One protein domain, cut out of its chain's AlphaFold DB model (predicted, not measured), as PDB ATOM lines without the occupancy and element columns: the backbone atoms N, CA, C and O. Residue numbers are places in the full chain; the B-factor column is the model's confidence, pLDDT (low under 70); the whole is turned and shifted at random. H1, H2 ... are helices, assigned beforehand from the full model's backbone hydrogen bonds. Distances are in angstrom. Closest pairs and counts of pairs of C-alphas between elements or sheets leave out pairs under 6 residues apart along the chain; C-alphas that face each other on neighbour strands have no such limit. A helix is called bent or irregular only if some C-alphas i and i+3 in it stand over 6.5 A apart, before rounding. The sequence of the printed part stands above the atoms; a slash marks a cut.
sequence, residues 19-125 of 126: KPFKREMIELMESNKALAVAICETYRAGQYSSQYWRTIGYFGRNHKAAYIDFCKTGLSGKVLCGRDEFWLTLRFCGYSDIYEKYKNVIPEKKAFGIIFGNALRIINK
ATOM      1  N   LYS A  19     164.662  94.575 170.319       92.44
ATOM      2  CA  LYS A  19     164.623  95.072 171.705       92.44
ATOM      3  C   LYS A  19     164.315  93.968 172.730       92.44
ATOM      4  O   LYS A  19     165.142  93.794 173.624       92.44
ATOM      5  N   PRO A  20     163.191  93.226 172.627       95.69
ATOM      6  CA  PRO A  20     162.894  92.148 173.568       95.69
ATOM      7  C   PRO A  20     163.925  91.024 173.470       95.69
ATOM      8  O   PRO A  20     164.433  90.605 174.503       95.69
ATOM      9  N   PHE A  21     164.348  90.650 172.256       96.75
ATOM     10  CA  PHE A  21     165.407  89.661 172.060       96.75
ATOM     11  C   PHE A  21     166.698  90.037 172.797       96.75
ATOM     12  O   PHE A  21     167.253  89.229 173.532       96.75
ATOM     13  N   LYS A  22     167.169  91.284 172.651       96.25
ATOM     14  CA  LYS A  22     168.367  91.762 173.349       96.25
ATOM     15  C   LYS A  22     168.220  91.660 174.864       96.25
ATOM     16  O   LYS A  22     169.172  91.252 175.520       96.25
ATOM     17  N   ARG A  23     167.073  92.076 175.404       96.81
ATOM     18  CA  ARG A  23     166.808  92.033 176.846       96.81
ATOM     19  C   ARG A  23     166.852  90.593 177.359       96.81
ATOM     20  O   ARG A  23     167.665  90.308 178.229       96.81
ATOM     21  N   GLU A  24     166.067  89.706 176.752       97.44
ATOM     22  CA  GLU A  24     165.991  88.287 177.124       97.44
ATOM     23  C   GLU A  24     167.375  87.624 177.045       97.44
ATOM     24  O   GLU A  24     167.824  86.985 177.987       97.44
ATOM     25  N   MET A  25     168.127  87.864 175.968       97.44
ATOM     26  CA  MET A  25     169.480  87.321 175.828       97.44
ATOM     27  C   MET A  25     170.459  87.823 176.892       97.44
ATOM     28  O   MET A  25     171.331  87.067 177.310       97.44
ATOM     29  N   ILE A  26     170.367  89.090 177.309       96.88
ATOM     30  CA  ILE A  26     171.221  89.616 178.384       96.88
ATOM     31  C   ILE A  26     170.898  88.907 179.699       96.88
ATOM     32  O   ILE A  26     171.823  88.431 180.344       96.88
ATOM     33  N   GLU A  27     169.618  88.771 180.045       96.75
ATOM     34  CA  GLU A  27     169.172  88.058 181.252       96.75
ATOM     35  C   GLU A  27     169.663  86.596 181.254       96.75
ATOM     36  O   GLU A  27     170.200  86.104 182.251       96.75
ATOM     37  N   LEU A  28     169.577  85.908 180.109       96.75
ATOM     38  CA  LEU A  28     170.068  84.533 179.955       96.75
ATOM     39  C   LEU A  28     171.594  84.428 180.086       96.75
ATOM     40  O   LEU A  28     172.105  83.504 180.712       96.75
ATOM     41  N   MET A  29     172.344  85.371 179.514       96.38
ATOM     42  CA  MET A  29     173.808  85.376 179.609       96.38
ATOM     43  C   MET A  29     174.321  85.792 180.994       96.38
ATOM     44  O   MET A  29     175.393  85.349 181.401       96.38
ATOM     45  N   GLU A  30     173.598  86.657 181.707       95.19
ATOM     46  CA  GLU A  30     173.941  87.053 183.078       95.19
ATOM     47  C   GLU A  30     173.652  85.927 184.078       95.19
ATOM     48  O   GLU A  30     174.455  85.710 184.984       95.19
ATOM     49  N   SER A  31     172.565  85.173 183.878       95.38
ATOM     50  CA  SER A  31     172.242  83.988 184.686       95.38
ATOM     51  C   SER A  31     173.135  82.784 184.370       95.38
ATOM     52  O   SER A  31     173.506  82.045 185.279       95.38
ATOM     53  N   ASN A  32     173.534  82.602 183.108       95.12
ATOM     54  CA  ASN A  32     174.454  81.549 182.693       95.12
ATOM     55  C   ASN A  32     175.597  82.103 181.829       95.12
ATOM     56  O   ASN A  32     175.502  82.195 180.601       95.12
ATOM     57  N   LYS A  33     176.742  82.386 182.464       94.56
ATOM     58  CA  LYS A  33     177.938  82.888 181.766       94.56
ATOM     59  C   LYS A  33     178.481  81.919 180.708       94.56
ATOM     60  O   LYS A  33     179.132  82.375 179.769       94.56
ATOM     61  N   ALA A  34     178.196  80.614 180.800       95.06
ATOM     62  CA  ALA A  34     178.614  79.651 179.779       95.06
ATOM     63  C   ALA A  34     177.968  79.949 178.414       95.06
ATOM     64  O   ALA A  34     178.617  79.782 177.382       95.06
ATOM     65  N   LEU A  35     176.739  80.484 178.395       95.88
ATOM     66  CA  LEU A  35     176.102  80.949 177.162       95.88
ATOM     67  C   LEU A  35     176.871  82.127 176.546       95.88
ATOM     68  O   LEU A  35     177.096  82.152 175.337       95.88
ATOM     69  N   ALA A  36     177.309  83.090 177.362       95.81
ATOM     70  CA  ALA A  36     178.101  84.221 176.876       95.81
ATOM     71  C   ALA A  36     179.424  83.750 176.245       95.81
ATOM     72  O   ALA A  36     179.795  84.223 175.170       95.81
ATOM     73  N   VAL A  37     180.088  82.766 176.864       95.81
ATOM     74  CA  VAL A  37     181.285  82.123 176.301       95.81
ATOM     75  C   VAL A  37     180.959  81.433 174.975       95.81
ATOM     76  O   VAL A  37     181.623  81.710 173.981       95.81
ATOM     77  N   ALA A  38     179.903  80.615 174.906       95.44
ATOM     78  CA  ALA A  38     179.506  79.917 173.678       95.44
ATOM     79  C   ALA A  38     179.225  80.878 172.506       95.44
ATOM     80  O   ALA A  38     179.598  80.615 171.361       95.44
ATOM     81  N   ILE A  39     178.618  82.033 172.786       95.56
ATOM     82  CA  ILE A  39     178.376  83.101 171.804       95.56
ATOM     83  C   ILE A  39     179.700  83.695 171.305       95.56
ATOM     84  O   ILE A  39     179.868  83.900 170.101       95.56
ATOM     85  N   CYS A  40     180.655  83.951 172.200       94.81
ATOM     86  CA  CYS A  40     181.984  84.428 171.813       94.81
ATOM     87  C   CYS A  40     182.760  83.389 170.993       94.81
ATOM     88  O   CYS A  40     183.394  83.740 169.997       94.81
ATOM     89  N   GLU A  41     182.654  82.113 171.351       93.69
ATOM     90  CA  GLU A  41     183.274  81.009 170.620       93.69
ATOM     91  C   GLU A  41     182.679  80.826 169.224       93.69
ATOM     92  O   GLU A  41     183.412  80.677 168.247       93.69
ATOM     93  N   THR A  42     181.361  80.974 169.094       94.69
ATOM     94  CA  THR A  42     180.680  80.990 167.791       94.69
ATOM     95  C   THR A  42     181.219  82.116 166.900       94.69
ATOM     96  O   THR A  42     181.447  81.927 165.705       94.69
ATOM     97  N   TYR A  43     181.496  83.294 167.472       92.81
ATOM     98  CA  TYR A  43     182.057  84.417 166.710       92.81
ATOM     99  C   TYR A  43     183.462  84.093 166.217       92.81
ATOM    100  O   TYR A  43     183.799  84.359 165.060       92.81
ATOM    101  N   ARG A  44     184.273  83.519 167.106       91.38
ATOM    102  CA  ARG A  44     185.652  83.132 166.832       91.38
ATOM    103  C   ARG A  44     185.719  82.074 165.729       91.38
ATOM    104  O   ARG A  44     186.482  82.262 164.783       91.38
ATOM    105  N   ALA A  45     184.853  81.062 165.783       91.50
ATOM    106  CA  ALA A  45     184.682  80.082 164.711       91.50
ATOM    107  C   ALA A  45     184.370  80.764 163.367       91.50
ATOM    108  O   ALA A  45     185.078  80.536 162.388       91.50
ATOM    109  N   GLY A  46     183.432  81.718 163.344       89.88
ATOM    110  CA  GLY A  46     183.126  82.513 162.148       89.88
ATOM    111  C   GLY A  46     184.303  83.314 161.587       89.88
ATOM    112  O   GLY A  46     184.454  83.442 160.365       89.88
ATOM    113  N   GLN A  47     185.179  83.838 162.449       90.12
ATOM    114  CA  GLN A  47     186.403  84.506 161.998       90.12
ATOM    115  C   GLN A  47     187.400  83.515 161.391       90.12
ATOM    116  O   GLN A  47     187.988  83.820 160.350       90.12
ATOM    117  N   TYR A  48     187.557  82.328 161.980       90.00
ATOM    118  CA  TYR A  48     188.415  81.279 161.428       90.00
ATOM    119  C   TYR A  48     187.905  80.782 160.074       90.00
ATOM    120  O   TYR A  48     188.690  80.724 159.128       90.00
ATOM    121  N   SER A  49     186.595  80.555 159.931       90.44
ATOM    122  CA  SER A  49     185.950  80.228 158.654       90.44
ATOM    123  C   SER A  49     186.259  81.273 157.578       90.44
ATOM    124  O   SER A  49     186.660  80.949 156.461       90.44
ATOM    125  N   SER A  50     186.102  82.558 157.915       90.62
ATOM    126  CA  SER A  50     186.396  83.680 157.013       90.62
ATOM    127  C   SER A  50     187.871  83.718 156.606       90.62
ATOM    128  O   SER A  50     188.192  83.908 155.430       90.62
ATOM    129  N   GLN A  51     188.777  83.507 157.562       91.12
ATOM    130  CA  GLN A  51     190.210  83.505 157.299       91.12
ATOM    131  C   GLN A  51     190.626  82.321 156.424       91.12
ATOM    132  O   GLN A  51     191.375  82.518 155.470       91.12
ATOM    133  N   TYR A  52     190.083  81.129 156.677       91.88
ATOM    134  CA  TYR A  52     190.252  79.962 155.816       91.88
ATOM    135  C   TYR A  52     189.887  80.300 154.362       91.88
ATOM    136  O   TYR A  52     190.714  80.144 153.463       91.88
ATOM    137  N   TRP A  53     188.705  80.875 154.121       91.19
ATOM    138  CA  TRP A  53     188.278  81.223 152.761       91.19
ATOM    139  C   TRP A  53     189.160  82.282 152.093       91.19
ATOM    140  O   TRP A  53     189.378  82.229 150.881       91.19
ATOM    141  N   ARG A  54     189.710  83.230 152.862       93.56
ATOM    142  CA  ARG A  54     190.688  84.200 152.344       93.56
ATOM    143  C   ARG A  54     191.979  83.521 151.908       93.56
ATOM    144  O   ARG A  54     192.478  83.844 150.830       93.56
ATOM    145  N   THR A  55     192.483  82.581 152.705       92.00
ATOM    146  CA  THR A  55     193.669  81.778 152.384       92.00
ATOM    147  C   THR A  55     193.444  80.966 151.112       92.00
ATOM    148  O   THR A  55     194.235  81.062 150.175       92.00
ATOM    149  N   ILE A  56     192.319  80.257 151.012       91.69
ATOM    150  CA  ILE A  56     191.963  79.506 149.800       91.69
ATOM    151  C   ILE A  56     191.858  80.432 148.580       91.69
ATOM    152  O   ILE A  56     192.404  80.130 147.521       91.69
ATOM    153  N   GLY A  57     191.237  81.605 148.731       92.44
ATOM    154  CA  GLY A  57     191.159  82.602 147.663       92.44
ATOM    155  C   GLY A  57     192.521  83.166 147.240       92.44
ATOM    156  O   GLY A  57     192.704  83.502 146.072       92.44
ATOM    157  N   TYR A  58     193.485  83.271 148.159       95.12
ATOM    158  CA  TYR A  58     194.864  83.638 147.831       95.12
ATOM    159  C   TYR A  58     195.538  82.559 146.975       95.12
ATOM    160  O   TYR A  58     196.086  82.891 145.923       95.12
ATOM    161  N   PHE A  59     195.438  81.280 147.360       93.81
ATOM    162  CA  PHE A  59     195.974  80.169 146.563       93.81
ATOM    163  C   PHE A  59     195.317  80.092 145.182       93.81
ATOM    164  O   PHE A  59     196.018  79.980 144.183       93.81
ATOM    165  N   GLY A  60     193.995  80.257 145.094       94.31
ATOM    166  CA  GLY A  60     193.288  80.260 143.810       94.31
ATOM    167  C   GLY A  60     193.753  81.362 142.848       94.31
ATOM    168  O   GLY A  60     193.737  81.163 141.634       94.31
ATOM    169  N   ARG A  61     194.206  82.509 143.372       96.38
ATOM    170  CA  ARG A  61     194.733  83.619 142.561       96.38
ATOM    171  C   ARG A  61     196.205  83.452 142.189       96.38
ATOM    172  O   ARG A  61     196.555  83.718 141.045       96.38
ATOM    173  N   ASN A  62     197.044  83.026 143.133       97.25
ATOM    174  CA  ASN A  62     198.505  83.091 142.993       97.25
ATOM    175  C   ASN A  62     199.172  81.728 142.736       97.25
ATOM    176  O   ASN A  62     200.275  81.675 142.208       97.25
ATOM    177  N   HIS A  63     198.508  80.621 143.078       96.00
ATOM    178  CA  HIS A  63     199.068  79.265 143.052       96.00
ATOM    179  C   HIS A  63     198.020  78.247 142.568       96.00
ATOM    180  O   HIS A  63     197.584  77.361 143.309       96.00
ATOM    181  N   LYS A  64     197.595  78.373 141.303       94.44
ATOM    182  CA  LYS A  64     196.473  77.599 140.733       94.44
ATOM    183  C   LYS A  64     196.630  76.080 140.843       94.44
ATOM    184  O   LYS A  64     195.641  75.412 141.120       94.44
ATOM    185  N   ALA A  65     197.837  75.542 140.651       95.25
ATOM    186  CA  ALA A  65     198.080  74.101 140.749       95.25
ATOM    187  C   ALA A  65     197.762  73.570 142.159       95.25
ATOM    188  O   ALA A  65     196.935  72.674 142.308       95.25
ATOM    189  N   ALA A  66     198.314  74.215 143.193       93.12
ATOM    190  CA  ALA A  66     198.045  73.869 144.588       93.12
ATOM    191  C   ALA A  66     196.557  74.015 144.950       93.12
ATOM    192  O   ALA A  66     196.007  73.178 145.658       93.12
ATOM    193  N   TYR A  67     195.885  75.051 144.435       93.25
ATOM    194  CA  TYR A  67     194.444  75.226 144.623       93.25
ATOM    195  C   TYR A  67     193.627  74.081 144.004       93.25
ATOM    196  O   TYR A  67     192.733  73.548 144.658       93.25
ATOM    197  N   ILE A  68     193.937  73.681 142.766       93.69
ATOM    198  CA  ILE A  68     193.245  72.581 142.078       93.69
ATOM    199  C   ILE A  68     193.433  71.267 142.837       93.69
ATOM    200  O   ILE A  68     192.455  70.549 143.045       93.69
ATOM    201  N   ASP A  69     194.652  70.961 143.279       94.44
ATOM    202  CA  ASP A  69     194.914  69.740 144.042       94.44
ATOM    203  C   ASP A  69     194.217  69.757 145.401       94.44
ATOM    204  O   ASP A  69     193.577  68.774 145.769       94.44
ATOM    205  N   PHE A  70     194.219  70.898 146.094       90.62
ATOM    206  CA  PHE A  70     193.448  71.077 147.320       90.62
ATOM    207  C   PHE A  70     191.949  70.823 147.101       90.62
ATOM    208  O   PHE A  70     191.335  70.082 147.870       90.62
ATOM    209  N   CYS A  71     191.353  71.364 146.033       88.94
ATOM    210  CA  CYS A  71     189.937  71.152 145.719       88.94
ATOM    211  C   CYS A  71     189.574  69.674 145.489       88.94
ATOM    212  O   CYS A  71     188.435  69.295 145.757       88.94
ATOM    213  N   LYS A  72     190.517  68.832 145.044       92.44
ATOM    214  CA  LYS A  72     190.295  67.384 144.861       92.44
ATOM    215  C   LYS A  72     190.256  66.604 146.176       92.44
ATOM    216  O   LYS A  72     189.715  65.507 146.201       92.44
ATOM    217  N   THR A  73     190.806  67.146 147.263       90.31
ATOM    218  CA  THR A  73     190.862  66.441 148.559       90.31
ATOM    219  C   THR A  73     189.498  66.299 149.236       90.31
ATOM    220  O   THR A  73     189.350  65.500 150.154       90.31
ATOM    221  N   GLY A  74     188.508  67.115 148.851       84.19
ATOM    222  CA  GLY A  74     187.221  67.200 149.551       84.19
ATOM    223  C   GLY A  74     187.297  67.863 150.937       84.19
ATOM    224  O   GLY A  74     186.259  68.116 151.547       84.19
ATOM    225  N   LEU A  75     188.495  68.218 151.416       84.81
ATOM    226  CA  LEU A  75     188.722  68.926 152.675       84.81
ATOM    227  C   LEU A  75     188.408  70.411 152.486       84.81
ATOM    228  O   LEU A  75     189.302  71.245 152.431       84.81
ATOM    229  N   SER A  76     187.136  70.768 152.325       83.06
ATOM    230  CA  SER A  76     186.756  72.169 152.166       83.06
ATOM    231  C   SER A  76     185.397  72.507 152.767       83.06
ATOM    232  O   SER A  76     184.566  71.646 153.060       83.06
ATOM    233  N   GLY A  77     185.173  73.803 152.981       78.56
ATOM    234  CA  GLY A  77     183.908  74.318 153.490       78.56
ATOM    235  C   GLY A  77     183.569  73.794 154.881       78.56
ATOM    236  O   GLY A  77     184.404  73.841 155.780       78.56
ATOM    237  N   LYS A  78     182.328  73.328 155.074       80.06
ATOM    238  CA  LYS A  78     181.806  72.941 156.399       80.06
ATOM    239  C   LYS A  78     182.562  71.778 157.042       80.06
ATOM    240  O   LYS A  78     182.530  71.659 158.258       80.06
ATOM    241  N   VAL A  79     183.249  70.953 156.250       83.38
ATOM    242  CA  VAL A  79     184.070  69.850 156.769       83.38
ATOM    243  C   VAL A  79     185.231  70.380 157.614       83.38
ATOM    244  O   VAL A  79     185.525  69.818 158.661       83.38
ATOM    245  N   LEU A  80     185.855  71.486 157.195       83.62
ATOM    246  CA  LEU A  80     186.978  72.096 157.917       83.62
ATOM    247  C   LEU A  80     186.544  73.212 158.865       83.62
ATOM    248  O   LEU A  80     187.117  73.375 159.937       83.62
ATOM    249  N   CYS A  81     185.547  73.995 158.462       84.69
ATOM    250  CA  CYS A  81     185.113  75.175 159.206       84.69
ATOM    251  C   CYS A  81     184.010  74.875 160.232       84.69
ATOM    252  O   CYS A  81     183.697  75.719 161.066       84.69
ATOM    253  N   GLY A  82     183.403  73.689 160.170       84.25
ATOM    254  CA  GLY A  82     182.283  73.315 161.022       84.25
ATOM    255  C   GLY A  82     181.007  74.113 160.735       84.25
ATOM    256  O   GLY A  82     180.749  74.568 159.615       84.25
ATOM    257  N   ARG A  83     180.180  74.219 161.776       81.06
ATOM    258  CA  ARG A  83     178.890  74.913 161.804       81.06
ATOM    259  C   ARG A  83     178.949  76.017 162.855       81.06
ATOM    260  O   ARG A  83     178.944  75.728 164.045       81.06
ATOM    261  N   ASP A  84     179.038  77.260 162.403       82.38
ATOM    262  CA  ASP A  84     179.200  78.474 163.215       82.38
ATOM    263  C   ASP A  84     177.920  79.330 163.249       82.38
ATOM    264  O   ASP A  84     177.957  80.531 163.521       82.38
ATOM    265  N   GLU A  85     176.769  78.712 162.964       90.50
ATOM    266  CA  GLU A  85     175.478  79.394 162.901       90.50
ATOM    267  C   GLU A  85     174.977  79.756 164.313       90.50
ATOM    268  O   GLU A  85     174.663  78.882 165.125       90.50
ATOM    269  N   PHE A  86     174.808  81.052 164.594       93.75
ATOM    270  CA  PHE A  86     174.405  81.561 165.914       93.75
ATOM    271  C   PHE A  86     173.077  80.969 166.399       93.75
ATOM    272  O   PHE A  86     172.929  80.629 167.574       93.75
ATOM    273  N   TRP A  87     172.108  80.810 165.496       95.12
ATOM    274  CA  TRP A  87     170.822  80.220 165.853       95.12
ATOM    275  C   TRP A  87     170.966  78.759 166.294       95.12
ATOM    276  O   TRP A  87     170.287  78.332 167.226       95.12
ATOM    277  N   LEU A  88     171.866  77.990 165.678       92.56
ATOM    278  CA  LEU A  88     172.108  76.615 166.114       92.56
ATOM    279  C   LEU A  88     172.807  76.566 167.463       92.56
ATOM    280  O   LEU A  88     172.426  75.727 168.275       92.56
ATOM    281  N   THR A  89     173.741  77.483 167.730       93.56
ATOM    282  CA  THR A  89     174.339  77.618 169.064       93.56
ATOM    283  C   THR A  89     173.249  77.755 170.124       93.56
ATOM    284  O   THR A  89     173.234  76.985 171.077       93.56
ATOM    285  N   LEU A  90     172.270  78.648 169.933       94.38
ATOM    286  CA  LEU A  90     171.167  78.802 170.892       94.38
ATOM    287  C   LEU A  90     170.341  77.523 171.060       94.38
ATOM    288  O   LEU A  90     170.091  77.102 172.189       94.38
ATOM    289  N   ARG A  91     169.961  76.879 169.949       94.44
ATOM    290  CA  ARG A  91     169.177  75.637 169.977       94.44
ATOM    291  C   ARG A  91     169.883  74.535 170.770       94.44
ATOM    292  O   ARG A  91     169.254  73.895 171.609       94.44
ATOM    293  N   PHE A  92     171.173  74.321 170.518       91.06
ATOM    294  CA  PHE A  92     171.946  73.246 171.145       91.06
ATOM    295  C   PHE A  92     172.436  73.578 172.555       91.06
ATOM    296  O   PHE A  92     172.658  72.664 173.342       91.06
ATOM    297  N   CYS A  93     172.528  74.857 172.920       92.19
ATOM    298  CA  CYS A  93     172.780  75.280 174.299       92.19
ATOM    299  C   CYS A  93     171.537  75.196 175.208       92.19
ATOM    300  O   CYS A  93     171.600  75.648 176.347       92.19
ATOM    301  N   GLY A  94     170.416  74.642 174.731       94.06
ATOM    302  CA  GLY A  94     169.189  74.469 175.518       94.06
ATOM    303  C   GLY A  94     168.196  75.632 175.433       94.06
ATOM    304  O   GLY A  94     167.133  75.556 176.034       94.06
ATOM    305  N   TYR A  95     168.481  76.667 174.638       95.31
ATOM    306  CA  TYR A  95     167.625  77.849 174.459       95.31
ATOM    307  C   TYR A  95     166.766  77.726 173.191       95.31
ATOM    308  O   TYR A  95     166.752  78.599 172.315       95.31
ATOM    309  N   SER A  96     166.096  76.577 173.050       95.00
ATOM    310  CA  SER A  96     165.257  76.269 171.881       95.00
ATOM    311  C   SER A  96     164.031  77.183 171.782       95.00
ATOM    312  O   SER A  96     163.602  77.516 170.682       95.00
ATOM    313  N   ASP A  97     163.512  77.650 172.912       96.56
ATOM    314  CA  ASP A  97     162.437  78.639 173.013       96.56
ATOM    315  C   ASP A  97     162.823  79.981 172.367       96.56
ATOM    316  O   ASP A  97     162.087  80.508 171.529       96.56
ATOM    317  N   ILE A  98     164.018  80.499 172.673       96.88
ATOM    318  CA  ILE A  98     164.558  81.716 172.052       96.88
ATOM    319  C   ILE A  98     164.782  81.500 170.556       96.88
ATOM    320  O   ILE A  98     164.464  82.372 169.741       96.88
ATOM    321  N   TYR A  99     165.332  80.343 170.189       96.25
ATOM    322  CA  TYR A  99     165.570  79.977 168.798       96.25
ATOM    323  C   TYR A  99     164.274  79.993 167.979       96.25
ATOM    324  O   TYR A  99     164.209  80.715 166.982       96.25
ATOM    325  N   GLU A 100     163.235  79.268 168.398       96.50
ATOM    326  CA  GLU A 100     161.974  79.194 167.646       96.50
ATOM    327  C   GLU A 100     161.272  80.555 167.585       96.50
ATOM    328  O   GLU A 100     160.772  80.963 166.534       96.50
ATOM    329  N   LYS A 101     161.310  81.314 168.686       96.88
ATOM    330  CA  LYS A 101     160.681  82.637 168.782       96.88
ATOM    331  C   LYS A 101     161.286  83.659 167.819       96.88
ATOM    332  O   LYS A 101     160.559  84.504 167.295       96.88
ATOM    333  N   TYR A 102     162.602  83.620 167.587       96.25
ATOM    334  CA  TYR A 102     163.300  84.705 166.887       96.25
ATOM    335  C   TYR A 102     163.980  84.332 165.572       96.25
ATOM    336  O   TYR A 102     164.185  85.238 164.759       96.25
ATOM    337  N   LYS A 103     164.296  83.059 165.300       94.62
ATOM    338  CA  LYS A 103     165.086  82.663 164.116       94.62
ATOM    339  C   LYS A 103     164.507  83.177 162.798       94.62
ATOM    340  O   LYS A 103     165.241  83.685 161.954       94.62
ATOM    341  N   ASN A 104     163.195  83.042 162.625       92.94
ATOM    342  CA  ASN A 104     162.504  83.439 161.393       92.94
ATOM    343  C   ASN A 104     162.086  84.918 161.399       92.94
ATOM    344  O   ASN A 104     161.621  85.439 160.390       92.94
ATOM    345  N   VAL A 105     162.262  85.599 162.534       93.50
ATOM    346  CA  VAL A 105     161.870  86.997 162.734       93.50
ATOM    347  C   VAL A 105     163.069  87.922 162.569       93.50
ATOM    348  O   VAL A 105     162.942  89.000 161.996       93.50
ATOM    349  N   ILE A 106     164.242  87.526 163.064       93.00
ATOM    350  CA  ILE A 106     165.449  88.350 163.087       93.00
ATOM    351  C   ILE A 106     166.526  87.686 162.220       93.00
ATOM    352  O   ILE A 106     166.932  86.559 162.490       93.00
ATOM    353  N   PRO A 107     167.080  88.382 161.212       91.81
ATOM    354  CA  PRO A 107     168.212  87.866 160.456       91.81
ATOM    355  C   PRO A 107     169.405  87.584 161.377       91.81
ATOM    356  O   PRO A 107     169.791  88.446 162.171       91.81
ATOM    357  N   GLU A 108     170.033  86.418 161.218       92.19
ATOM    358  CA  GLU A 108     171.071  85.913 162.131       92.19
ATOM    359  C   GLU A 108     172.206  86.914 162.371       92.19
ATOM    360  O   GLU A 108     172.524  87.236 163.511       92.19
ATOM    361  N   LYS A 109     172.748  87.516 161.301       89.38
ATOM    362  CA  LYS A 109     173.815  88.530 161.403       89.38
ATOM    363  C   LYS A 109     173.438  89.710 162.305       89.38
ATOM    364  O   LYS A 109     174.308  90.297 162.942       89.38
ATOM    365  N   LYS A 110     172.155  90.082 162.345       88.94
ATOM    366  CA  LYS A 110     171.663  91.183 163.180       88.94
ATOM    367  C   LYS A 110     171.505  90.758 164.627       88.94
ATOM    368  O   LYS A 110     171.953  91.487 165.507       88.94
ATOM    369  N   ALA A 111     170.880  89.601 164.842       93.56
ATOM    370  CA  ALA A 111     170.730  89.008 166.162       93.56
ATOM    371  C   ALA A 111     172.104  88.829 166.811       93.56
ATOM    372  O   ALA A 111     172.360  89.320 167.904       93.56
ATOM    373  N   PHE A 112     173.044  88.244 166.082       94.19
ATOM    374  CA  PHE A 112     174.367  88.000 166.611       94.19
ATOM    375  C   PHE A 112     175.148  89.289 166.878       94.19
ATOM    376  O   PHE A 112     175.699  89.466 167.963       94.19
ATOM    377  N   GLY A 113     175.123  90.242 165.939       90.56
ATOM    378  CA  GLY A 113     175.811  91.523 166.101       90.56
ATOM    379  C   GLY A 113     175.335  92.330 167.315       90.56
ATOM    380  O   GLY A 113     176.151  92.985 167.962       90.56
ATOM    381  N   ILE A 114     174.041  92.270 167.661       91.06
ATOM    382  CA  ILE A 114     173.519  92.982 168.837       91.06
ATOM    383  C   ILE A 114     173.892  92.292 170.157       91.06
ATOM    384  O   ILE A 114     174.056  92.978 171.169       91.06
ATOM    385  N   ILE A 115     174.053  90.966 170.165       95.12
ATOM    386  CA  ILE A 115     174.342  90.195 171.383       95.12
ATOM    387  C   ILE A 115     175.837  90.068 171.656       95.12
ATOM    388  O   ILE A 115     176.239  90.198 172.808       95.12
ATOM    389  N   PHE A 116     176.673  89.900 170.630       95.31
ATOM    390  CA  PHE A 116     178.104  89.629 170.794       95.31
ATOM    391  C   PHE A 116     178.824  90.663 171.674       95.31
ATOM    392  O   PHE A 116     179.560  90.300 172.587       95.31
ATOM    393  N   GLY A 117     178.552  91.958 171.476       93.00
ATOM    394  CA  GLY A 117     179.133  93.009 172.320       93.00
ATOM    395  C   GLY A 117     178.701  92.924 173.791       93.00
ATOM    396  O   GLY A 117     179.475  93.257 174.685       93.00
ATOM    397  N   ASN A 118     177.483  92.445 174.061       95.38
ATOM    398  CA  ASN A 118     177.006  92.222 175.426       95.38
ATOM    399  C   ASN A 118     177.641  90.968 176.036       95.38
ATOM    400  O   ASN A 118     178.041  91.024 177.194       95.38
ATOM    401  N   ALA A 119     177.801  89.896 175.257       96.19
ATOM    402  CA  ALA A 119     178.512  88.692 175.684       96.19
ATOM    403  C   ALA A 119     179.953  89.022 176.109       96.19
ATOM    404  O   ALA A 119     180.335  88.726 177.238       96.19
ATOM    405  N   LEU A 120     180.699  89.756 175.270       94.94
ATOM    406  CA  LEU A 120     182.047  90.243 175.593       94.94
ATOM    407  C   LEU A 120     182.081  91.067 176.883       94.94
ATOM    408  O   LEU A 120     183.002  90.939 177.685       94.94
ATOM    409  N   ARG A 121     181.086  91.930 177.092       94.31
ATOM    410  CA  ARG A 121     180.998  92.726 178.316       94.31
ATOM    411  C   ARG A 121     180.762  91.846 179.542       94.31
ATOM    412  O   ARG A 121     181.381  92.098 180.563       94.31
ATOM    413  N   ILE A 122     179.884  90.844 179.450       94.50
ATOM    414  CA  ILE A 122     179.533  89.947 180.563       94.50
ATOM    415  C   ILE A 122     180.722  89.073 180.966       94.50
ATOM    416  O   ILE A 122     181.005  88.967 182.158       94.50
ATOM    417  N   ILE A 123     181.451  88.496 180.004       93.56
ATOM    418  CA  ILE A 123     182.618  87.649 180.307       93.56
ATOM    419  C   ILE A 123     183.779  88.446 180.919       93.56
ATOM    420  O   ILE A 123     184.516  87.916 181.739       93.56
ATOM    421  N   ASN A 124     183.922  89.723 180.545       91.06
ATOM    422  CA  ASN A 124     184.994  90.595 181.032       91.06
ATOM    423  C   ASN A 124     184.600  91.400 182.278       91.06
ATOM    424  O   ASN A 124     185.425  92.145 182.810       91.06
ATOM    425  N   LYS A 125     183.348  91.287 182.738       83.44
ATOM    426  CA  LYS A 125     182.877  91.921 183.970       83.44
ATOM    427  C   LYS A 125     183.492  91.152 185.145       83.44
ATOM    428  O   LYS A 125     183.065  90.032 185.431       83.44
TER     429      LYS A 125
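This is residues 19 to 125 of the 126 residues of an uncharacterized protein of Clostridium perfringens (UniProt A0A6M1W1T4). One long helix, H2, is the spine: a helical head of H1, H5, H6 and H7 gathers round its first part, while its second half reaches out as an arm along which the chain folds back. H3 makes the turn at the far end of the arm, and the short H4 sits partway along the returning stretch that leads to H5 in the head. The printed part has 107 residues, with seven named helices in the order H1 to H7 and no named strand; its class is all helix. It is loose, with a radius of gyration of the C-alphas of 17.1 A, and elongated, spanning 52 by 29 by 20 A.

H2, residues 33 to 62, is the longest helix at 43.9 A, from C-alpha 33 at (177.938, 82.888, 181.766) to C-alpha 62 at (198.505, 83.091, 142.993). Before it comes H1, residues 19 to 31, 18.7 A long, beginning at C-alpha 19 at (164.623, 95.072, 171.705). After it follow H3, residues 64 to 72, 12.6 A; H4, residues 78 to 81, 4.9 A; H5, residues 86 to 92, 10.1 A; and H6, residues 96 to 102, 10.0 A. H7, residues 108 to 123, is 21.6 A long and has a kink of 32 degrees near residue 115; it is only just irregular, with C-alphas 114 and 117 6.6 A apart.

H2 is the hub, touching five helices. H2 touches H7 with residues 33 to 43 alone, at a steep tilt of 57 degrees, opposite ways; the closest C-alphas, of Ala 36 and Ala 119, are 4.6 A apart. H1 and H2 touch only at the corner, closest at the C-alphas of Met 29 and Ala 36, 5.2 A. H1 touches H7, closest at the C-alphas of Lys 22 and Ile 115, 6.5 A, the same way at 35.4 degrees, only just a steep tilt. H2 touches H5 with residues 38 to 42 alone, closest at the C-alphas of Thr 42 and Phe 86, 6.6 A. H5 and H6 form a helical hairpin at a shallow tilt of 30 degrees, closest at the C-alphas of Arg 91 and Tyr 99, 5.8 A. H6 and H2 are apart. Farther along, H2 touches H4, closest at the C-alphas of Ser 49 and Cys 81, 5.2 A, and H3, closest at the C-alphas of Gly 60 and Tyr 67, 5.2 A. Every O i to N i+4 pair is within hydrogen-bond range in H1, H2, H3, H5 and H6, and 10 of 12 are in H7; H4 is too short for such a pair, and its one O i to N i+3 pair is not within range.

The two C-alphas farthest apart, of Ser 31 and Ala 65, are 51.9 A apart. The six links are tight, and the printed part has no cut. The mean pLDDT of the printed part is 92.6, and no printed residue is under 70.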